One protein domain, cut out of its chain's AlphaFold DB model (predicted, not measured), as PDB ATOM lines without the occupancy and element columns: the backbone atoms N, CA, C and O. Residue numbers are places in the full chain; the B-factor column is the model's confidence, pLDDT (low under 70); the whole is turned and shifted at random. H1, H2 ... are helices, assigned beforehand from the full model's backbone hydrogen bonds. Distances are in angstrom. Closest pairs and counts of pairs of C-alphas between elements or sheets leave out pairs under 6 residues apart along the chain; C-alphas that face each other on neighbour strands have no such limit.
ATOM      1  N   LEU A   6     -71.857 440.728 -47.293       55.62
ATOM      2  CA  LEU A   6     -71.600 442.103 -47.718       55.62
ATOM      3  C   LEU A   6     -70.137 442.540 -47.511       55.62
ATOM      4  O   LEU A   6     -69.677 443.441 -48.205       55.62
ATOM      5  N   LEU A   7     -69.407 441.907 -46.588       55.16
ATOM      6  CA  LEU A   7     -68.019 442.236 -46.249       55.16
ATOM      7  C   LEU A   7     -66.984 441.312 -46.904       55.16
ATOM      8  O   LEU A   7     -65.795 441.561 -46.747       55.16
ATOM      9  N   LEU A   8     -67.390 440.283 -47.658       55.94
ATOM     10  CA  LEU A   8     -66.446 439.316 -48.250       55.94
ATOM     11  C   LEU A   8     -65.515 439.931 -49.307       55.94
ATOM     12  O   LEU A   8     -64.429 439.415 -49.543       55.94
ATOM     13  N   LEU A   9     -65.930 441.036 -49.932       55.84
ATOM     14  CA  LEU A   9     -65.124 441.781 -50.906       55.84
ATOM     15  C   LEU A   9     -64.189 442.804 -50.257       55.84
ATOM     16  O   LEU A   9     -63.294 443.319 -50.920       55.84
ATOM     17  N   VAL A  10     -64.401 443.126 -48.980       62.41
ATOM     18  CA  VAL A  10     -63.578 444.101 -48.273       62.41
ATOM     19  C   VAL A  10     -62.516 443.329 -47.502       62.41
ATOM     20  O   VAL A  10     -62.819 442.696 -46.491       62.41
ATOM     21  N   SER A  11     -61.268 443.403 -47.971       61.34
ATOM     22  CA  SER A  11     -60.118 442.769 -47.310       61.34
ATOM     23  C   SER A  11     -60.124 443.056 -45.802       61.34
ATOM     24  O   SER A  11     -60.425 444.184 -45.421       61.34
ATOM     25  N   PRO A  12     -59.845 442.099 -44.906       63.06
ATOM     26  CA  PRO A  12     -59.895 442.333 -43.459       63.06
ATOM     27  C   PRO A  12     -58.796 443.286 -42.958       63.06
ATOM     28  O   PRO A  12     -58.963 443.908 -41.911       63.06
ATOM     29  N   GLU A  13     -57.700 443.437 -43.705       71.75
ATOM     30  CA  GLU A  13     -56.531 444.216 -43.292       71.75
ATOM     31  C   GLU A  13     -56.655 445.704 -43.648       71.75
ATOM     32  O   GLU A  13     -56.912 446.065 -44.800       71.75
ATOM     33  N   VAL A  14     -56.399 446.587 -42.679       67.62
ATOM     34  CA  VAL A  14     -56.495 448.050 -42.847       67.62
ATOM     35  C   VAL A  14     -55.516 448.571 -43.902       67.62
ATOM     36  O   VAL A  14     -55.898 449.397 -44.726       67.62
ATOM     37  N   ASP A  15     -54.298 448.034 -43.952       67.44
ATOM     38  CA  ASP A  15     -53.259 448.489 -44.884       67.44
ATOM     39  C   ASP A  15     -53.605 448.172 -46.342       67.44
ATOM     40  O   ASP A  15     -53.341 448.964 -47.250       67.44
ATOM     41  N   SER A  16     -54.241 447.022 -46.579       71.81
ATOM     42  CA  SER A  16     -54.749 446.668 -47.904       71.81
ATOM     43  C   SER A  16     -55.902 447.586 -48.325       71.81
ATOM     44  O   SER A  16     -55.898 448.099 -49.443       71.81
ATOM     45  N   ARG A  17     -56.816 447.912 -47.396       71.44
ATOM     46  CA  ARG A  17     -57.905 448.867 -47.640       71.44
ATOM     47  C   ARG A  17     -57.390 450.271 -47.899       71.44
ATOM     48  O   ARG A  17     -57.973 450.975 -48.711       71.44
ATOM     49  N   LEU A  18     -56.314 450.683 -47.232       68.94
ATOM     50  CA  LEU A  18     -55.683 451.978 -47.466       68.94
ATOM     51  C   LEU A  18     -55.114 452.052 -48.879       68.94
ATOM     52  O   LEU A  18     -55.350 453.028 -49.582       68.94
ATOM     53  N   LYS A  19     -54.432 450.998 -49.337       74.44
ATOM     54  CA  LYS A  19     -53.924 450.933 -50.714       74.44
ATOM     55  C   LYS A  19     -55.042 450.986 -51.749       74.44
ATOM     56  O   LYS A  19     -54.835 451.577 -52.802       74.44
ATOM     57  N   ASP A  20     -56.196 450.392 -51.470       72.81
ATOM     58  CA  ASP A  20     -57.336 450.419 -52.389       72.81
ATOM     59  C   ASP A  20     -58.102 451.749 -52.325       72.81
ATOM     60  O   ASP A  20     -58.411 452.323 -53.367       72.81
ATOM     61  N   ALA A  21     -58.262 452.331 -51.136       67.62
ATOM     62  CA  ALA A  21     -58.824 453.667 -50.951       67.62
ATOM     63  C   ALA A  21     -57.968 454.760 -51.616       67.62
ATOM     64  O   ALA A  21     -58.497 455.721 -52.163       67.62
ATOM     65  N   VAL A  22     -56.641 454.616 -51.623       65.25
ATOM     66  CA  VAL A  22     -55.725 455.564 -52.285       65.25
ATOM     67  C   VAL A  22     -55.743 455.422 -53.815       65.25
ATOM     68  O   VAL A  22     -55.313 456.336 -54.509       65.25
ATOM     69  N   LYS A  23     -56.258 454.321 -54.378       68.19
ATOM     70  CA  LYS A  23     -56.421 454.157 -55.839       68.19
ATOM     71  C   LYS A  23     -57.721 454.766 -56.369       68.19
ATOM     72  O   LYS A  23     -57.844 454.982 -57.575       68.19
ATOM     73  N   ASP A  24     -58.682 455.033 -55.493       70.56
ATOM     74  CA  ASP A  24     -59.992 455.562 -55.856       70.56
ATOM     75  C   ASP A  24     -59.877 456.993 -56.401       70.56
ATOM     76  O   ASP A  24     -59.394 457.896 -55.717       70.56
ATOM     77  N   SER A  25     -60.350 457.232 -57.631       66.88
ATOM     78  CA  SER A  25     -60.103 458.504 -58.336       66.88
ATOM     79  C   SER A  25     -60.643 459.742 -57.604       66.88
ATOM     80  O   SER A  25     -60.065 460.824 -57.708       66.88
ATOM     81  N   ASP A  26     -61.713 459.578 -56.822       67.00
ATOM     82  CA  ASP A  26     -62.325 460.656 -56.042       67.00
ATOM     83  C   ASP A  26     -61.550 460.945 -54.751       67.00
ATOM     84  O   ASP A  26     -61.421 462.099 -54.350       67.00
ATOM     85  N   LEU A  27     -60.982 459.914 -54.123       67.38
ATOM     86  CA  LEU A  27     -60.143 460.065 -52.933       67.38
ATOM     87  C   LEU A  27     -58.761 460.604 -53.315       67.38
ATOM     88  O   LEU A  27     -58.206 461.430 -52.600       67.38
ATOM     89  N   VAL A  28     -58.249 460.239 -54.493       64.12
ATOM     90  CA  VAL A  28     -57.033 460.827 -55.076       64.12
ATOM     91  C   VAL A  28     -57.199 462.324 -55.330       64.12
ATOM     92  O   VAL A  28     -56.248 463.068 -55.116       64.12
ATOM     93  N   LYS A  29     -58.379 462.794 -55.755       72.00
ATOM     94  CA  LYS A  29     -58.652 464.238 -55.879       72.00
ATOM     95  C   LYS A  29     -58.607 464.928 -54.517       72.00
ATOM     96  O   LYS A  29     -57.898 465.913 -54.379       72.00
ATOM     97  N   LEU A  30     -59.242 464.349 -53.498       68.81
ATOM     98  CA  LEU A  30     -59.210 464.891 -52.131       68.81
ATOM     99  C   LEU A  30     -57.792 464.925 -51.535       68.81
ATOM    100  O   LEU A  30     -57.431 465.881 -50.852       68.81
ATOM    101  N   LEU A  31     -56.974 463.915 -51.838       64.88
ATOM    102  CA  LEU A  31     -55.557 463.875 -51.468       64.88
ATOM    103  C   LEU A  31     -54.726 464.910 -52.242       64.88
ATOM    104  O   LEU A  31     -53.814 465.506 -51.675       64.88
ATOM    105  N   ARG A  32     -55.039 465.150 -53.523       63.19
ATOM    106  CA  ARG A  32     -54.379 466.173 -54.356       63.19
ATOM    107  C   ARG A  32     -54.737 467.594 -53.939       63.19
ATOM    108  O   ARG A  32     -53.872 468.459 -54.000       63.19
ATOM    109  N   ASP A  33     -55.963 467.808 -53.474       70.38
ATOM    110  CA  ASP A  33     -56.427 469.092 -52.945       70.38
ATOM    111  C   ASP A  33     -55.784 469.425 -51.580       70.38
ATOM    112  O   ASP A  33     -55.972 470.521 -51.056       70.38
ATOM    113  N   GLY A  34     -55.009 468.498 -50.996       69.56
ATOM    114  CA  GLY A  34     -54.236 468.714 -49.768       69.56
ATOM    115  C   GLY A  34     -55.090 468.838 -48.504       69.56
ATOM    116  O   GLY A  34     -54.591 469.260 -47.463       69.56
ATOM    117  N   THR A  35     -56.374 468.483 -48.584       74.50
ATOM    118  CA  THR A  35     -57.325 468.629 -47.473       74.50
ATOM    119  C   THR A  35     -57.137 467.557 -46.404       74.50
ATOM    120  O   THR A  35     -57.307 467.842 -45.221       74.50
ATOM    121  N   PHE A  36     -56.724 466.352 -46.804       78.19
ATOM    122  CA  PHE A  36     -56.404 465.244 -45.905       78.19
ATOM    123  C   PHE A  36     -54.998 464.727 -46.172       78.19
ATOM    124  O   PHE A  36     -54.592 464.568 -47.324       78.19
ATOM    125  N   ASN A  37     -54.264 464.414 -45.106       77.88
ATOM    126  CA  ASN A  37     -52.906 463.908 -45.227       77.88
ATOM    127  C   ASN A  37     -52.866 462.395 -44.971       77.88
ATOM    128  O   ASN A  37     -52.896 461.957 -43.827       77.88
ATOM    129  N   ALA A  38     -52.728 461.584 -46.026       72.25
ATOM    130  CA  ALA A  38     -52.654 460.121 -45.911       72.25
ATOM    131  C   ALA A  38     -51.455 459.605 -45.091       72.25
ATOM    132  O   ALA A  38     -51.477 458.462 -44.639       72.25
ATOM    133  N   SER A  39     -50.411 460.418 -44.885       75.25
ATOM    134  CA  SER A  39     -49.296 460.065 -43.998       75.25
ATOM    135  C   SER A  39     -49.688 460.108 -42.520       75.25
ATOM    136  O   SER A  39     -49.001 459.530 -41.680       75.25
ATOM    137  N   LEU A  40     -50.784 460.792 -42.185       81.88
ATOM    138  CA  LEU A  40     -51.314 460.841 -40.835       81.88
ATOM    139  C   LEU A  40     -52.278 459.667 -40.611       81.88
ATOM    140  O   LEU A  40     -53.234 459.502 -41.369       81.88
ATOM    141  N   PRO A  41     -52.095 458.879 -39.533       76.81
ATOM    142  CA  PRO A  41     -52.896 457.676 -39.314       76.81
ATOM    143  C   PRO A  41     -54.386 457.978 -39.089       76.81
ATOM    144  O   PRO A  41     -55.228 457.174 -39.472       76.81
ATOM    145  N   GLY A  42     -54.723 459.139 -38.512       79.81
ATOM    146  CA  GLY A  42     -56.115 459.557 -38.294       79.81
ATOM    147  C   GLY A  42     -56.864 459.837 -39.598       79.81
ATOM    148  O   GLY A  42     -57.952 459.308 -39.820       79.81
ATOM    149  N   ASP A  43     -56.246 460.610 -40.490       82.88
ATOM    150  CA  ASP A  43     -56.820 460.979 -41.785       82.88
ATOM    151  C   ASP A  43     -56.892 459.754 -42.709       82.88
ATOM    152  O   ASP A  43     -57.909 459.524 -43.362       82.88
ATOM    153  N   GLY A  44     -55.850 458.913 -42.710       82.44
ATOM    154  CA  GLY A  44     -55.842 457.651 -43.453       82.44
ATOM    155  C   GLY A  44     -56.966 456.705 -43.018       82.44
ATOM    156  O   GLY A  44     -57.647 456.125 -43.865       82.44
ATOM    157  N   LEU A  45     -57.217 456.599 -41.709       84.75
ATOM    158  CA  LEU A  45     -58.309 455.791 -41.167       84.75
ATOM    159  C   LEU A  45     -59.675 456.322 -41.614       84.75
ATOM    160  O   LEU A  45     -60.513 455.541 -42.063       84.75
ATOM    161  N   PHE A  46     -59.888 457.639 -41.565       87.81
ATOM    162  CA  PHE A  46     -61.125 458.253 -42.050       87.81
ATOM    163  C   PHE A  46     -61.380 457.972 -43.536       87.81
ATOM    164  O   PHE A  46     -62.490 457.594 -43.910       87.81
ATOM    165  N   LEU A  47     -60.358 458.104 -44.384       84.75
ATOM    166  CA  LEU A  47     -60.487 457.847 -45.821       84.75
ATOM    167  C   LEU A  47     -60.804 456.374 -46.113       84.75
ATOM    168  O   LEU A  47     -61.652 456.083 -46.957       84.75
ATOM    169  N   VAL A  48     -60.179 455.447 -45.383       84.94
ATOM    170  CA  VAL A  48     -60.473 454.010 -45.479       84.94
ATOM    171  C   VAL A  48     -61.908 453.703 -45.058       84.94
ATOM    172  O   VAL A  48     -62.620 452.975 -45.752       84.94
ATOM    173  N   GLU A  49     -62.364 454.257 -43.939       86.56
ATOM    174  CA  GLU A  49     -63.742 454.073 -43.481       86.56
ATOM    175  C   GLU A  49     -64.757 454.648 -44.476       86.56
ATOM    176  O   GLU A  49     -65.747 453.994 -44.801       86.56
ATOM    177  N   LEU A  50     -64.490 455.832 -45.029       87.38
ATOM    178  CA  LEU A  50     -65.349 456.449 -46.036       87.38
ATOM    179  C   LEU A  50     -65.419 455.596 -47.314       87.38
ATOM    180  O   LEU A  50     -66.505 455.369 -47.852       87.38
ATOM    181  N   HIS A  51     -64.274 455.096 -47.784       84.62
ATOM    182  CA  HIS A  51     -64.188 454.222 -48.955       84.62
ATOM    183  C   HIS A  51     -64.954 452.913 -48.739       84.62
ATOM    184  O   HIS A  51     -65.811 452.536 -49.539       84.62
ATOM    185  N   THR A  52     -64.705 452.242 -47.613       84.00
ATOM    186  CA  THR A  52     -65.395 450.991 -47.279       84.00
ATOM    187  C   THR A  52     -66.900 451.191 -47.129       84.00
ATOM    188  O   THR A  52     -67.663 450.360 -47.618       84.00
ATOM    189  N   ALA A  53     -67.351 452.310 -46.553       86.44
ATOM    190  CA  ALA A  53     -68.769 452.645 -46.489       86.44
ATOM    191  C   ALA A  53     -69.389 452.773 -47.890       86.44
ATOM    192  O   ALA A  53     -70.445 452.192 -48.139       86.44
ATOM    193  N   ARG A  54     -68.719 453.455 -48.833       86.44
ATOM    194  CA  ARG A  54     -69.178 453.553 -50.233       86.44
ATOM    195  C   ARG A  54     -69.308 452.178 -50.887       86.44
ATOM    196  O   ARG A  54     -70.352 451.880 -51.460       86.44
ATOM    197  N   LEU A  55     -68.299 451.320 -50.732       83.81
ATOM    198  CA  LEU A  55     -68.336 449.960 -51.270       83.81
ATOM    199  C   LEU A  55     -69.489 449.142 -50.685       83.81
ATOM    200  O   LEU A  55     -70.201 448.470 -51.428       83.81
ATOM    201  N   VAL A  56     -69.712 449.215 -49.370       83.75
ATOM    202  CA  VAL A  56     -70.826 448.514 -48.714       83.75
ATOM    203  C   VAL A  56     -72.171 449.001 -49.251       83.75
ATOM    204  O   VAL A  56     -73.044 448.176 -49.518       83.75
ATOM    205  N   ILE A  57     -72.336 450.308 -49.466       83.06
ATOM    206  CA  ILE A  57     -73.559 450.884 -50.046       83.06
ATOM    207  C   ILE A  57     -73.776 450.384 -51.482       83.06
ATOM    208  O   ILE A  57     -74.885 449.974 -51.824       83.06
ATOM    209  N   ASP A  58     -72.731 450.353 -52.310       84.00
ATOM    210  CA  ASP A  58     -72.829 449.867 -53.691       84.00
ATOM    211  C   ASP A  58     -73.136 448.356 -53.744       84.00
ATOM    212  O   ASP A  58     -73.877 447.886 -54.613       84.00
ATOM    213  N   GLN A  59     -72.621 447.567 -52.796       80.00
ATOM    214  CA  GLN A  59     -72.970 446.146 -52.667       80.00
ATOM    215  C   GLN A  59     -74.393 445.940 -52.155       80.00
ATOM    216  O   GLN A  59     -75.100 445.049 -52.635       80.00
ATOM    217  N   LEU A  60     -74.836 446.780 -51.219       78.56
ATOM    218  CA  LEU A  60     -76.212 446.776 -50.745       78.56
ATOM    219  C   LEU A  60     -77.169 447.057 -51.905       78.56
ATOM    220  O   LEU A  60     -78.144 446.332 -52.071       78.56
ATOM    221  N   ALA A  61     -76.844 448.023 -52.765       76.56
ATOM    222  CA  ALA A  61     -77.613 448.308 -53.971       76.56
ATOM    223  C   ALA A  61     -77.697 447.102 -54.924       76.56
ATOM    224  O   ALA A  61     -78.779 446.758 -55.394       76.56
ATOM    225  N   LYS A  62     -76.582 446.397 -55.161       79.00
ATOM    226  CA  LYS A  62     -76.569 445.184 -56.001       79.00
ATOM    227  C   LYS A  62     -77.428 444.063 -55.415       79.00
ATOM    228  O   LYS A  62     -78.197 443.440 -56.148       79.00
ATOM    229  N   LYS A  63     -77.326 443.805 -54.107       71.69
ATOM    230  CA  LYS A  63     -78.111 442.758 -53.428       71.69
ATOM    231  C   LYS A  63     -79.590 443.117 -53.263       71.69
ATOM    232  O   LYS A  63     -80.417 442.209 -53.259       71.69
ATOM    233  N   ALA A  64     -79.935 444.403 -53.205       63.66
ATOM    234  CA  ALA A  64     -81.317 444.879 -53.110       63.66
ATOM    235  C   ALA A  64     -82.220 444.356 -54.235       63.66
ATOM    236  O   ALA A  64     -83.384 444.049 -54.003       63.66
ATOM    237  N   SER A  65     -81.657 444.183 -55.435       60.00
ATOM    238  CA  SER A  65     -82.364 443.673 -56.614       60.00
ATOM    239  C   SER A  65     -82.886 442.231 -56.476       60.00
ATOM    240  O   SER A  65     -83.773 441.825 -57.226       60.00
ATOM    241  N   LYS A  66     -82.379 441.443 -55.517       56.75
ATOM    242  CA  LYS A  66     -82.720 440.023 -55.350       56.75
ATOM    243  C   LYS A  66     -83.511 439.784 -54.069       56.75
ATOM    244  O   LYS A  66     -82.951 439.240 -53.131       56.75
ATOM    245  N   VAL A  73     -77.643 446.426 -41.450       80.00
ATOM    246  CA  VAL A  73     -76.236 446.768 -41.652       80.00
ATOM    247  C   VAL A  73     -75.861 447.841 -40.644       80.00
ATOM    248  O   VAL A  73     -76.415 448.937 -40.657       80.00
ATOM    249  N   TRP A  74     -74.908 447.516 -39.775       83.06
ATOM    250  CA  TRP A  74     -74.344 448.451 -38.813       83.06
ATOM    251  C   TRP A  74     -72.995 448.939 -39.329       83.06
ATOM    252  O   TRP A  74     -72.072 448.145 -39.511       83.06
ATOM    253  N   LEU A  75     -72.882 450.244 -39.561       83.69
ATOM    254  CA  LEU A  75     -71.637 450.899 -39.952       83.69
ATOM    255  C   LEU A  75     -71.238 451.868 -38.846       83.69
ATOM    256  O   LEU A  75     -71.992 452.777 -38.504       83.69
ATOM    257  N   ARG A  76     -70.048 451.659 -38.286       85.56
ATOM    258  CA  ARG A  76     -69.438 452.564 -37.314       85.56
ATOM    259  C   ARG A  76     -68.319 453.323 -38.012       85.56
ATOM    260  O   ARG A  76     -67.426 452.696 -38.570       85.56
ATOM    261  N   LEU A  77     -68.377 454.650 -37.951       85.69
ATOM    262  CA  LEU A  77     -67.337 455.546 -38.450       85.69
ATOM    263  C   LEU A  77     -66.629 456.156 -37.240       85.69
ATOM    264  O   LEU A  77     -67.261 456.847 -36.441       85.69
ATOM    265  N   SER A  78     -65.345 455.859 -37.071       83.88
ATOM    266  CA  SER A  78     -64.518 456.352 -35.965       83.88
ATOM    267  C   SER A  78     -63.491 457.403 -36.402       83.88
ATOM    268  O   SER A  78     -63.061 458.215 -35.586       83.88
ATOM    269  N   GLY A  79     -63.177 457.474 -37.695       83.69
ATOM    270  CA  GLY A  79     -62.186 458.376 -38.277       83.69
ATOM    271  C   GLY A  79     -62.505 459.858 -38.128       83.69
ATOM    272  O   GLY A  79     -61.589 460.657 -37.957       83.69
ATOM    273  N   LEU A  80     -63.788 460.238 -38.101       85.75
ATOM    274  CA  LEU A  80     -64.174 461.642 -37.916       85.75
ATOM    275  C   LEU A  80     -63.665 462.199 -36.581       85.75
ATOM    276  O   LEU A  80     -63.215 463.340 -36.525       85.75
ATOM    277  N   ARG A  81     -63.689 461.382 -35.522       84.88
ATOM    278  CA  ARG A  81     -63.200 461.785 -34.200       84.88
ATOM    279  C   ARG A  81     -61.722 462.155 -34.250       84.88
ATOM    280  O   ARG A  81     -61.340 463.190 -33.728       84.88
ATOM    281  N   HIS A  82     -60.905 461.357 -34.933       83.81
ATOM    282  CA  HIS A  82     -59.471 461.621 -35.054       83.81
ATOM    283  C   HIS A  82     -59.160 462.927 -35.797       83.81
ATOM    284  O   HIS A  82     -58.166 463.581 -35.483       83.81
ATOM    285  N   ILE A  83     -60.006 463.314 -36.756       85.69
ATOM    286  CA  ILE A  83     -59.887 464.589 -37.470       85.69
ATOM    287  C   ILE A  83     -60.274 465.743 -36.543       85.69
ATOM    288  O   ILE A  83     -59.537 466.721 -36.458       85.69
ATOM    289  N   VAL A  84     -61.387 465.619 -35.819       85.25
ATOM    290  CA  VAL A  84     -61.869 466.654 -34.893       85.25
ATOM    291  C   VAL A  84     -60.895 466.876 -33.732       85.25
ATOM    292  O   VAL A  84     -60.525 468.016 -33.467       85.25
ATOM    293  N   ASP A  85     -60.406 465.802 -33.107       83.62
ATOM    294  CA  ASP A  85     -59.459 465.868 -31.984       83.62
ATOM    295  C   ASP A  85     -58.131 466.536 -32.389       83.62
ATOM    296  O   ASP A  85     -57.462 467.154 -31.563       83.62
ATOM    297  N   ARG A  86     -57.724 466.408 -33.661       83.38
ATOM    298  CA  ARG A  86     -56.465 466.970 -34.166       83.38
ATOM    299  C   ARG A  86     -56.617 468.378 -34.726       83.38
ATOM    300  O   ARG A  86     -55.821 469.250 -34.390       83.38
ATOM    301  N   TYR A  87     -57.552 468.571 -35.650       80.88
ATOM    302  CA  TYR A  87     -57.686 469.828 -36.381       80.88
ATOM    303  C   TYR A  87     -58.599 470.826 -35.665       80.88
ATOM    304  O   TYR A  87     -58.551 472.001 -36.002       80.88
ATOM    305  N   THR A  88     -59.333 470.419 -34.621       80.94
ATOM    306  CA  THR A  88     -60.335 471.230 -33.901       80.94
ATOM    307  C   THR A  88     -61.631 471.427 -34.700       80.94
ATOM    308  O   THR A  88     -61.628 471.403 -35.935       80.94
ATOM    309  N   ASP A  89     -62.747 471.625 -33.986       76.81
ATOM    310  CA  ASP A  89     -64.111 471.774 -34.527       76.81
ATOM    311  C   ASP A  89     -64.210 472.868 -35.620       76.81
ATOM    312  O   ASP A  89     -64.917 472.691 -36.612       76.81
ATOM    313  N   GLU A  90     -63.447 473.958 -35.490       82.19
ATOM    314  CA  GLU A  90     -63.496 475.131 -36.385       82.19
ATOM    315  C   GLU A  90     -62.633 475.002 -37.653       82.19
ATOM    316  O   GLU A  90     -62.561 475.917 -38.477       82.19
ATOM    317  N   SER A  91     -61.929 473.883 -37.827       86.38
ATOM    318  CA  SER A  91     -61.026 473.722 -38.965       86.38
ATOM    319  C   SER A  91     -61.742 473.479 -40.291       86.38
ATOM    320  O   SER A  91     -62.813 472.864 -40.390       86.38
ATOM    321  N   TYR A  92     -61.074 473.896 -41.368       87.38
ATOM    322  CA  TYR A  92     -61.497 473.591 -42.731       87.38
ATOM    323  C   TYR A  92     -61.588 472.073 -42.970       87.38
ATOM    324  O   TYR A  92     -62.523 471.590 -43.601       87.38
ATOM    325  N   GLN A  93     -60.662 471.299 -42.407       85.94
ATOM    326  CA  GLN A  93     -60.607 469.846 -42.542       85.94
ATOM    327  C   GLN A  93     -61.780 469.155 -41.835       85.94
ATOM    328  O   GLN A  93     -62.403 468.267 -42.420       85.94
ATOM    329  N   ALA A  94     -62.132 469.581 -40.615       86.06
ATOM    330  CA  ALA A  94     -63.268 469.022 -39.880       86.06
ATOM    331  C   ALA A  94     -64.602 469.329 -40.577       86.06
ATOM    332  O   ALA A  94     -65.415 468.427 -40.807       86.06
ATOM    333  N   SER A  95     -64.806 470.579 -41.002       88.81
ATOM    334  CA  SER A  95     -66.009 470.971 -41.748       88.81
ATOM    335  C   SER A  95     -66.127 470.251 -43.099       88.81
ATOM    336  O   SER A  95     -67.220 469.822 -43.487       88.81
ATOM    337  N   HIS A  96     -65.009 470.031 -43.794       88.88
ATOM    338  CA  HIS A  96     -64.982 469.266 -45.038       88.88
ATOM    339  C   HIS A  96     -65.281 467.773 -44.814       88.88
ATOM    340  O   HIS A  96     -66.089 467.192 -45.542       88.88
ATOM    341  N   ALA A  97     -64.722 467.156 -43.769       88.25
ATOM    342  CA  ALA A  97     -65.025 465.771 -43.396       88.25
ATOM    343  C   ALA A  97     -66.518 465.574 -43.073       88.25
ATOM    344  O   ALA A  97     -67.142 464.620 -43.548       88.25
ATOM    345  N   LEU A  98     -67.128 466.515 -42.343       89.06
ATOM    346  CA  LEU A  98     -68.571 466.516 -42.075       89.06
ATOM    347  C   LEU A  98     -69.402 466.613 -43.359       89.06
ATOM    348  O   LEU A  98     -70.425 465.935 -43.494       89.06
ATOM    349  N   ARG A  99     -68.958 467.426 -44.322       90.50
ATOM    350  CA  ARG A  99     -69.616 467.548 -45.628       90.50
ATOM    351  C   ARG A  99     -69.587 466.227 -46.398       90.50
ATOM    352  O   ARG A  99     -70.624 465.836 -46.933       90.50
ATOM    353  N   LEU A 100     -68.457 465.518 -46.395       88.75
ATOM    354  CA  LEU A 100     -68.321 464.213 -47.054       88.75
ATOM    355  C   LEU A 100     -69.227 463.143 -46.432       88.75
ATOM    356  O   LEU A 100     -69.851 462.366 -47.155       88.75
ATOM    357  N   ILE A 101     -69.355 463.121 -45.102       89.88
ATOM    358  CA  ILE A 101     -70.283 462.205 -44.422       89.88
ATOM    359  C   ILE A 101     -71.728 462.541 -44.791       89.88
ATOM    360  O   ILE A 101     -72.508 461.644 -45.107       89.88
ATOM    361  N   ARG A 102     -72.098 463.827 -44.797       91.19
ATOM    362  CA  ARG A 102     -73.445 464.259 -45.195       91.19
ATOM    363  C   ARG A 102     -73.763 463.851 -46.633       91.19
ATOM    364  O   ARG A 102     -74.860 463.367 -46.900       91.19
ATOM    365  N   GLU A 103     -72.810 464.009 -47.546       91.56
ATOM    366  CA  GLU A 103     -72.952 463.570 -48.934       91.56
ATOM    367  C   GLU A 103     -73.146 462.053 -49.036       91.56
ATOM    368  O   GLU A 103     -74.018 461.587 -49.770       91.56
ATOM    369  N   LEU A 104     -72.392 461.275 -48.256       88.81
ATOM    370  CA  LEU A 104     -72.534 459.823 -48.199       88.81
ATOM    371  C   LEU A 104     -73.914 459.405 -47.674       88.81
ATOM    372  O   LEU A 104     -74.536 458.505 -48.244       88.81
ATOM    373  N   VAL A 105     -74.429 460.075 -46.640       91.12
ATOM    374  CA  VAL A 105     -75.781 459.835 -46.107       91.12
ATOM    375  C   VAL A 105     -76.848 460.158 -47.155       91.12
ATOM    376  O   VAL A 105     -77.751 459.351 -47.374       91.12
ATOM    377  N   GLU A 106     -76.728 461.282 -47.862       91.38
ATOM    378  CA  GLU A 106     -77.668 461.645 -48.930       91.38
ATOM    379  C   GLU A 106     -77.604 460.676 -50.118       91.38
ATOM    380  O   GLU A 106     -78.643 460.266 -50.643       91.38
ATOM    381  N   ARG A 107     -76.405 460.238 -50.520       89.19
ATOM    382  CA  ARG A 107     -76.243 459.208 -51.554       89.19
ATOM    383  C   ARG A 107     -76.889 457.895 -51.120       89.19
ATOM    384  O   ARG A 107     -77.647 457.311 -51.887       89.19
ATOM    385  N   THR A 108     -76.666 457.473 -49.877       88.25
ATOM    386  CA  THR A 108     -77.285 456.268 -49.305       88.25
ATOM    387  C   THR A 108     -78.805 456.371 -49.333       88.25
ATOM    388  O   THR A 108     -79.478 455.464 -49.809       88.25
ATOM    389  N   LYS A 109     -79.361 457.503 -48.895       89.31
ATOM    390  CA  LYS A 109     -80.804 457.757 -48.909       89.31
ATOM    391  C   LYS A 109     -81.402 457.651 -50.313       89.31
ATOM    392  O   LYS A 109     -82.449 457.024 -50.468       89.31
ATOM    393  N   LYS A 110     -80.750 458.227 -51.331       89.69
ATOM    394  CA  LYS A 110     -81.184 458.117 -52.736       89.69
ATOM    395  C   LYS A 110     -81.171 456.662 -53.212       89.69
ATOM    396  O   LYS A 110     -82.198 456.174 -53.668       89.69
ATOM    397  N   MET A 111     -80.066 455.950 -52.980       84.88
ATOM    398  CA  MET A 111     -79.920 454.536 -53.355       84.88
ATOM    399  C   MET A 111     -80.950 453.631 -52.665       84.88
ATOM    400  O   MET A 111     -81.496 452.720 -53.285       84.88
ATOM    401  N   LEU A 112     -81.244 453.871 -51.384       83.38
ATOM    402  CA  LEU A 112     -82.270 453.127 -50.648       83.38
ATOM    403  C   LEU A 112     -83.671 453.424 -51.191       83.38
ATOM    404  O   LEU A 112     -84.470 452.502 -51.337       83.38
ATOM    405  N   LYS A 113     -83.964 454.685 -51.527       84.94
ATOM    406  CA  LYS A 113     -85.256 455.072 -52.105       84.94
ATOM    407  C   LYS A 113     -85.482 454.429 -53.475       84.94
ATOM    408  O   LYS A 113     -86.586 453.965 -53.740       84.94
ATOM    409  N   GLU A 114     -84.453 454.387 -54.318       85.44
ATOM    410  CA  GLU A 114     -84.515 453.791 -55.660       85.44
ATOM    411  C   GLU A 114     -84.645 452.264 -55.610       85.44
ATOM    412  O   GLU A 114     -85.475 451.698 -56.316       85.44
ATOM    413  N   ASN A 115     -83.885 451.596 -54.736       79.69
ATOM    414  CA  ASN A 115     -83.821 450.133 -54.719       79.69
ATOM    415  C   ASN A 115     -84.857 449.459 -53.807       79.69
ATOM    416  O   ASN A 115     -85.321 448.363 -54.111       79.69
ATOM    417  N   TYR A 116     -85.209 450.080 -52.678       75.50
ATOM    418  CA  TYR A 116     -86.097 449.494 -51.665       75.50
ATOM    419  C   TYR A 116     -87.432 450.245 -51.507       75.50
ATOM    420  O   TYR A 116     -88.314 449.784 -50.772       75.50
ATOM    421  N   GLY A 117     -87.622 451.383 -52.184       76.25
ATOM    422  CA  GLY A 117     -88.859 452.165 -52.118       76.25
ATOM    423  C   GLY A 117     -89.190 452.619 -50.691       76.25
ATOM    424  O   GLY A 117     -88.397 453.308 -50.056       76.25
TER     425      GLY A 117
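AT A GLANCE: This is residues 6 to 66 and 73 to 117 of the 216 residues of a protein of Ixodes ricinus (UniProt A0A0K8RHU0). Two long helices, H3 and H5, lie side by side, with short H4 packed on both near their first residues. H1 crosses H3, and H2 is near it. The 106 printed residues, with five named helices and no named strand, are all helix in class and compact, radius of gyration of the C-alphas 14.3 A, spanning 43 by 28 by 24 A.

HOW THE PARTS SIT: Start at H1, residues 14 to 21, which touches residues 44 to 52 alone of the hub H3, residues 41 to 64; closest C-alphas, Leu 18 and Val 48, 5.6 A. H2, residues 25 to 32, is close but not clearly touching H3: closest C-alphas, Leu 27 and Leu 47, 7.5 A. H4, residues 79 to 87, touches H3; closest C-alphas, Phe 46 and Gly 79, 3.9 A. H4 and H5, residues 92 to 116, form a hairpin; closest C-alphas, Val 84 and Ala 94, 5.7 A. H5 touches H3, the same way at a shallow tilt of 10 degrees; closest C-alphas, Ala 64 and Asn 115, 6.0 A. In all five helices every O i to N i+4 pair is within hydrogen-bond range.

IN THESE COORDINATES: Find C-alpha 41 at (-52.896, 457.676, -39.314); H3 runs 34.1 A from there. H5 runs 35.6 A to C-alpha 116 at (-86.097, 449.494, -51.665).

THE WHOLE: Residues 67 to 72 are not printed; C-alphas 66 and 73 are 16.6 A apart. Look for pLDDT under 70 in 24 residues, among them 6 to 12.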